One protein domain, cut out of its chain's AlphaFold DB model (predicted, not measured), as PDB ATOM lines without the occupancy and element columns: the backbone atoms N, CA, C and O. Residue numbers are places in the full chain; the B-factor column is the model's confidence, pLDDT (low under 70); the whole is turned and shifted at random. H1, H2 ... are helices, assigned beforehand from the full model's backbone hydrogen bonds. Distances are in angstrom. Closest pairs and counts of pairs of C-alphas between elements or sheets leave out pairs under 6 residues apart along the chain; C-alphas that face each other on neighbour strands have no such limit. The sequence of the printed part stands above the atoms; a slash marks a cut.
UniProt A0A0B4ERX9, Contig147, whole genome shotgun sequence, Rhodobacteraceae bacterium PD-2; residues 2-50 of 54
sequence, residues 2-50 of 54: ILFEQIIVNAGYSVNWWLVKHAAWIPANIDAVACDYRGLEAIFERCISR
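AT A GLANCE: This is residues 2 to 50 of the 54 residues of an uncharacterized protein of Rhodobacteraceae bacterium PD-2 (UniProt A0A0B4ERX9). Two helices, H2 and H3, pack on each other as a steeply tilted helical hairpin, while the first helix, H1, lies away from both at the other end of the domain. The long link of residues 11 to 21 crosses from H1 to H2, and its residues 14 to 15 are tied by a short antiparallel pairing to residues 48 to 49, just after H3. The printed part has 49 residues, with three named helices in the order H1, H2, H3 and no named strand; the class is all helix. It is only just compact, close to loose, with a radius of gyration of the C-alphas of 11.2 A and spans of 29 by 20 by 17 A.

IN THESE COORDINATES: H1 covers residues 2 to 10, from C-alpha 2 at (13.014, -54.078, -35.111), and is 12.4 A long from first to last C-alpha. H2, the longest helix, covers residues 22 to 33 and is 17.4 A long, beginning at C-alpha 22 at (8.394, -37.866, -31.743). H3 covers residues 38 to 47 and is 14.5 A long, ending at C-alpha 47 at (-0.183, -48.292, -32.269).

HOW THE PARTS SIT: H1 is apart from H2 and from H3. H2 and H3 form a helical hairpin and touch, their closest C-alphas being those of Ala 28 and Gly 39, 4.5 A apart. They run opposite ways at a steep tilt of 45 degrees. Every O i to N i+4 pair is within hydrogen-bond range in H1, against 6 of 8 in H2 and 5 of 6 in H3.

THE WHOLE: The two C-alphas farthest apart, those of Gly 12 and Ala 34, are 29.9 A from each other. The printed part has no cut. The link from H1 to H2 is long, with 11 residues, and that from H2 to H3 is tight, with 4. The mean pLDDT of the printed part is 96.6, and no printed residue is under 70.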
ATOM      1  N   ILE A   2      12.983 -52.738 -34.479       94.44
ATOM      2  CA  ILE A   2      13.014 -54.078 -35.111       94.44
ATOM      3  C   ILE A   2      12.791 -55.235 -34.118       94.44
ATOM      4  O   ILE A   2      11.931 -56.074 -34.350       94.44
ATOM      5  N   LEU A   3      13.496 -55.266 -32.978       95.50
ATOM      6  CA  LEU A   3      13.287 -56.317 -31.966       95.50
ATOM      7  C   LEU A   3      11.827 -56.386 -31.481       95.50
ATOM      8  O   LEU A   3      11.239 -57.460 -31.428       95.50
ATOM      9  N   PHE A   4      11.237 -55.234 -31.158       93.50
ATOM     10  CA  PHE A   4       9.849 -55.167 -30.702       93.50
ATOM     11  C   PHE A   4       8.863 -55.535 -31.806       93.50
ATOM     12  O   PHE A   4       7.883 -56.201 -31.513       93.50
ATOM     13  N   GLU A   5       9.125 -55.182 -33.065       95.38
ATOM     14  CA  GLU A   5       8.298 -55.632 -34.193       95.38
ATOM     15  C   GLU A   5       8.243 -57.158 -34.263       95.38
ATOM     16  O   GLU A   5       7.158 -57.719 -34.373       95.38
ATOM     17  N   GLN A   6       9.388 -57.832 -34.117       96.69
ATOM     18  CA  GLN A   6       9.434 -59.295 -34.121       96.69
ATOM     19  C   GLN A   6       8.690 -59.901 -32.926       96.69
ATOM     20  O   GLN A   6       7.929 -60.848 -33.099       96.69
ATOM     21  N   ILE A   7       8.865 -59.353 -31.720       97.25
ATOM     22  CA  ILE A   7       8.143 -59.822 -30.525       97.25
ATOM     23  C   ILE A   7       6.628 -59.640 -30.699       97.25
ATOM     24  O   ILE A   7       5.873 -60.576 -30.459       97.25
ATOM     25  N   ILE A   8       6.190 -58.460 -31.142       96.12
ATOM     26  CA  ILE A   8       4.772 -58.112 -31.318       96.12
ATOM     27  C   ILE A   8       4.120 -59.018 -32.368       96.12
ATOM     28  O   ILE A   8       3.054 -59.577 -32.111       96.12
ATOM     29  N   VAL A   9       4.771 -59.212 -33.521       95.50
ATOM     30  CA  VAL A   9       4.263 -60.082 -34.593       95.50
ATOM     31  C   VAL A   9       4.186 -61.538 -34.137       95.50
ATOM     32  O   VAL A   9       3.150 -62.175 -34.314       95.50
ATOM     33  N   ASN A  10       5.231 -62.057 -33.486       96.62
ATOM     34  CA  ASN A  10       5.225 -63.430 -32.972       96.62
ATOM     35  C   ASN A  10       4.209 -63.642 -31.837       96.62
ATOM     36  O   ASN A  10       3.750 -64.762 -31.630       96.62
ATOM     37  N   ALA A  11       3.818 -62.579 -31.130       96.62
ATOM     38  CA  ALA A  11       2.742 -62.606 -30.143       96.62
ATOM     39  C   ALA A  11       1.329 -62.520 -30.763       96.62
ATOM     40  O   ALA A  11       0.346 -62.487 -30.025       96.62
ATOM     41  N   GLY A  12       1.204 -62.482 -32.096       96.12
ATOM     42  CA  GLY A  12      -0.082 -62.419 -32.798       96.12
ATOM     43  C   GLY A  12      -0.680 -61.014 -32.896       96.12
ATOM     44  O   GLY A  12      -1.885 -60.879 -33.104       96.12
ATOM     45  N   TYR A  13       0.141 -59.973 -32.751       96.81
ATOM     46  CA  TYR A  13      -0.257 -58.572 -32.882       96.81
ATOM     47  C   TYR A  13       0.405 -57.915 -34.098       96.81
ATOM     48  O   TYR A  13       1.306 -58.457 -34.731       96.81
ATOM     49  N   SER A  14      -0.035 -56.707 -34.424       96.00
ATOM     50  CA  SER A  14       0.598 -55.823 -35.401       96.00
ATOM     51  C   SER A  14       0.948 -54.490 -34.745       96.00
ATOM     52  O   SER A  14       0.325 -54.110 -33.754       96.00
ATOM     53  N   VAL A  15       1.933 -53.775 -35.295       95.44
ATOM     54  CA  VAL A  15       2.317 -52.435 -34.831       95.44
ATOM     55  C   VAL A  15       2.392 -51.444 -35.990       95.44
ATOM     56  O   VAL A  15       2.984 -51.729 -37.029       95.44
ATOM     57  N   ASN A  16       1.823 -50.252 -35.803       95.56
ATOM     58  CA  ASN A  16       1.889 -49.145 -36.752       95.56
ATOM     59  C   ASN A  16       2.669 -47.955 -36.171       95.56
ATOM     60  O   ASN A  16       2.110 -47.035 -35.567       95.56
ATOM     61  N   TRP A  17       3.982 -47.934 -36.405       94.25
ATOM     62  CA  TRP A  17       4.862 -46.878 -35.899       94.25
ATOM     63  C   TRP A  17       4.581 -45.479 -36.461       94.25
ATOM     64  O   TRP A  17       5.022 -44.500 -35.859       94.25
ATOM     65  N   TRP A  18       3.836 -45.348 -37.564       94.81
ATOM     66  CA  TRP A  18       3.463 -44.043 -38.129       94.81
ATOM     67  C   TRP A  18       2.544 -43.230 -37.207       94.81
ATOM     68  O   TRP A  18       2.496 -41.997 -37.286       94.81
ATOM     69  N   LEU A  19       1.841 -43.910 -36.298       95.19
ATOM     70  CA  LEU A  19       0.966 -43.290 -35.302       95.19
ATOM     71  C   LEU A  19       1.743 -42.681 -34.123       95.19
ATOM     72  O   LEU A  19       1.202 -41.848 -33.389       95.19
ATOM     73  N   VAL A  20       3.018 -43.047 -33.961       95.69
ATOM     74  CA  VAL A  20       3.874 -42.580 -32.867       95.69
ATOM     75  C   VAL A  20       4.559 -41.274 -33.261       95.69
ATOM     76  O   VAL A  20       5.376 -41.223 -34.180       95.69
ATOM     77  N   LYS A  21       4.241 -40.192 -32.545       94.94
ATOM     78  CA  LYS A  21       4.842 -38.869 -32.767       94.94
ATOM     79  C   LYS A  21       6.072 -38.687 -31.888       94.94
ATOM     80  O   LYS A  21       6.036 -38.999 -30.701       94.94
ATOM     81  N   HIS A  22       7.132 -38.110 -32.451       95.00
ATOM     82  CA  HIS A  22       8.394 -37.866 -31.743       95.00
ATOM     83  C   HIS A  22       8.205 -37.054 -30.450       95.00
ATOM     84  O   HIS A  22       8.761 -37.405 -29.415       95.00
ATOM     85  N   ALA A  23       7.340 -36.033 -30.498       96.69
ATOM     86  CA  ALA A  23       7.006 -35.182 -29.357       96.69
ATOM     87  C   ALA A  23       6.324 -35.925 -28.193       96.69
ATOM     88  O   ALA A  23       6.412 -35.470 -27.064       96.69
ATOM     89  N   ALA A  24       5.671 -37.063 -28.454       96.31
ATOM     90  CA  ALA A  24       5.117 -37.927 -27.409       96.31
ATOM     91  C   ALA A  24       6.104 -39.035 -27.007       96.31
ATOM     92  O   ALA A  24       6.191 -39.403 -25.843       96.31
ATOM     93  N   TRP A  25       6.872 -39.555 -27.971       96.69
ATOM     94  CA  TRP A  25       7.807 -40.659 -27.764       96.69
ATOM     95  C   TRP A  25       8.957 -40.308 -26.818       96.69
ATOM     96  O   TRP A  25       9.248 -41.088 -25.916       96.69
ATOM     97  N   ILE A  26       9.611 -39.157 -27.019       97.75
ATOM     98  CA  ILE A  26      10.755 -38.753 -26.188       97.75
ATOM     99  C   ILE A  26      10.382 -38.635 -24.705       97.75
ATOM    100  O   ILE A  26      10.997 -39.352 -23.916       97.75
ATOM    101  N   PRO A  27       9.411 -37.793 -24.300       98.00
ATOM    102  CA  PRO A  27       9.099 -37.626 -22.883       98.00
ATOM    103  C   PRO A  27       8.637 -38.939 -22.244       98.00
ATOM    104  O   PRO A  27       9.144 -39.296 -21.192       98.00
ATOM    105  N   ALA A  28       7.816 -39.737 -22.937       98.00
ATOM    106  CA  ALA A  28       7.364 -41.030 -22.420       98.00
ATOM    107  C   ALA A  28       8.512 -42.010 -22.111       98.00
ATOM    108  O   ALA A  28       8.432 -42.769 -21.151       98.00
ATOM    109  N   ASN A  29       9.589 -42.010 -22.907       97.62
ATOM    110  CA  ASN A  29      10.759 -42.847 -22.617       97.62
ATOM    111  C   ASN A  29      11.625 -42.274 -21.485       97.62
ATOM    112  O   ASN A  29      12.250 -43.050 -20.767       97.62
ATOM    113  N   ILE A  30      11.676 -40.945 -21.325       98.12
ATOM    114  CA  ILE A  30      12.376 -40.297 -20.204       98.12
ATOM    115  C   ILE A  30      11.659 -40.632 -18.890       98.12
ATOM    116  O   ILE A  30      12.300 -41.104 -17.953       98.12
ATOM    117  N   ASP A  31      10.337 -40.472 -18.849       98.50
ATOM    118  CA  ASP A  31       9.506 -40.746 -17.671       98.50
ATOM    119  C   ASP A  31       9.576 -42.225 -17.249       98.50
ATOM    120  O   ASP A  31       9.645 -42.546 -16.060       98.50
ATOM    121  N   ALA A  32       9.681 -43.141 -18.218       97.81
ATOM    122  CA  ALA A  32       9.818 -44.573 -17.964       97.81
ATOM    123  C   ALA A  32      11.090 -44.947 -17.176       97.81
ATOM    124  O   ALA A  32      11.096 -45.969 -16.487       97.81
ATOM    125  N   VAL A  33      12.154 -44.132 -17.226       97.94
ATOM    126  CA  VAL A  33      13.351 -44.328 -16.381       97.94
ATOM    127  C   VAL A  33      13.014 -44.125 -14.901       97.94
ATOM    128  O   VAL A  33      13.565 -44.815 -14.048       97.94
ATOM    129  N   ALA A  34      12.072 -43.230 -14.598       97.88
ATOM    130  CA  ALA A  34      11.524 -43.019 -13.260       97.88
ATOM    131  C   ALA A  34      10.356 -43.975 -12.933       97.88
ATOM    132  O   ALA A  34       9.600 -43.726 -11.996       97.88
ATOM    133  N   CYS A  35      10.209 -45.065 -13.696       98.00
ATOM    134  CA  CYS A  35       9.133 -46.051 -13.585       98.00
ATOM    135  C   CYS A  35       7.719 -45.502 -13.854       98.00
ATOM    136  O   CYS A  35       6.736 -46.143 -13.479       98.00
ATOM    137  N   ASP A  36       7.590 -44.354 -14.524       98.38
ATOM    138  CA  ASP A  36       6.293 -43.858 -14.986       98.38
ATOM    139  C   ASP A  36       6.031 -44.302 -16.432       98.38
ATOM    140  O   ASP A  36       6.483 -43.691 -17.400       98.38
ATOM    141  N   TYR A  37       5.297 -45.406 -16.583       98.12
ATOM    142  CA  TYR A  37       5.048 -46.034 -17.885       98.12
ATOM    143  C   TYR A  37       3.796 -45.528 -18.602       98.12
ATOM    144  O   TYR A  37       3.573 -45.900 -19.755       98.12
ATOM    145  N   ARG A  38       3.006 -44.645 -17.981       98.44
ATOM    146  CA  ARG A  38       1.695 -44.218 -18.502       98.44
ATOM    147  C   ARG A  38       1.786 -43.626 -19.910       98.44
ATOM    148  O   ARG A  38       0.921 -43.860 -20.752       98.44
ATOM    149  N   GLY A  39       2.860 -42.884 -20.192       98.06
ATOM    150  CA  GLY A  39       3.115 -42.327 -21.522       98.06
ATOM    151  C   GLY A  39       3.369 -43.404 -22.581       98.06
ATOM    152  O   GLY A  39       2.857 -43.305 -23.697       98.06
ATOM    153  N   LEU A  40       4.130 -44.450 -22.240       97.56
ATOM    154  CA  LEU A  40       4.408 -45.566 -23.145       97.56
ATOM    155  C   LEU A  40       3.178 -46.453 -23.346       97.56
ATOM    156  O   LEU A  40       2.904 -46.831 -24.482       97.56
ATOM    157  N   GLU A  41       2.412 -46.724 -22.288       98.06
ATOM    158  CA  GLU A  41       1.139 -47.453 -22.366       98.06
ATOM    159  C   GLU A  41       0.177 -46.766 -23.339       98.06
ATOM    160  O   GLU A  41      -0.297 -47.391 -24.285       98.06
ATOM    161  N   ALA A  42      -0.023 -45.452 -23.196       97.81
ATOM    162  CA  ALA A  42      -0.882 -44.683 -24.094       97.81
ATOM    163  C   ALA A  42      -0.386 -44.679 -25.554       97.81
ATOM    164  O   ALA A  42      -1.185 -44.612 -26.491       97.81
ATOM    165  N   ILE A  43       0.932 -44.728 -25.776       97.25
ATOM    166  CA  ILE A  43       1.507 -44.849 -27.121       97.25
ATOM    167  C   ILE A  43       1.220 -46.234 -27.703       97.25
ATOM    168  O   ILE A  43       0.776 -46.318 -28.849       97.25
ATOM    169  N   PHE A  44       1.472 -47.297 -26.940       96.56
ATOM    170  CA  PHE A  44       1.308 -48.668 -27.414       96.56
ATOM    171  C   PHE A  44      -0.156 -49.050 -27.620       96.56
ATOM    172  O   PHE A  44      -0.452 -49.661 -28.642       96.56
ATOM    173  N   GLU A  45      -1.074 -48.585 -26.773       96.69
ATOM    174  CA  GLU A  45      -2.524 -48.766 -26.958       96.69
ATOM    175  C   GLU A  45      -3.018 -48.176 -28.290       96.69
ATOM    176  O   GLU A  45      -3.952 -48.670 -28.915       96.69
ATOM    177  N   ARG A  46      -2.361 -47.114 -28.772       95.81
ATOM    178  CA  ARG A  46      -2.709 -46.468 -30.044       95.81
ATOM    179  C   ARG A  46      -2.096 -47.143 -31.261       95.81
ATOM    180  O   ARG A  46      -2.625 -46.968 -32.358       95.81
ATOM    181  N   CYS A  47      -0.944 -47.799 -31.122       95.81
ATOM    182  CA  CYS A  47      -0.183 -48.292 -32.269       95.81
ATOM    183  C   CYS A  47      -0.090 -49.813 -32.370       95.81
ATOM    184  O   CYS A  47       0.278 -50.285 -33.444       95.81
ATOM    185  N   ILE A  48      -0.431 -50.566 -31.324       96.75
ATOM    186  CA  ILE A  48      -0.486 -52.029 -31.330       96.75
ATOM    187  C   ILE A  48      -1.944 -52.471 -31.447       96.75
ATOM    188  O   ILE A  48      -2.823 -51.946 -30.777       96.75
ATOM    189  N   SER A  49      -2.215 -53.441 -32.316       95.94
ATOM    190  CA  SER A  49      -3.571 -53.956 -32.533       95.94
ATOM    191  C   SER A  49      -3.550 -55.419 -32.961       95.94
ATOM    192  O   SER A  49      -2.516 -55.924 -33.409       95.94
ATOM    193  N   ARG A  50      -4.684 -56.117 -32.848       93.69
ATOM    194  CA  ARG A  50      -4.824 -57.449 -33.451       93.69
ATOM    195  C   ARG A  50      -4.857 -57.331 -34.982       93.69
ATOM    196  O   ARG A  50      -5.475 -56.393 -35.487       93.69
TER     197      ARG A  50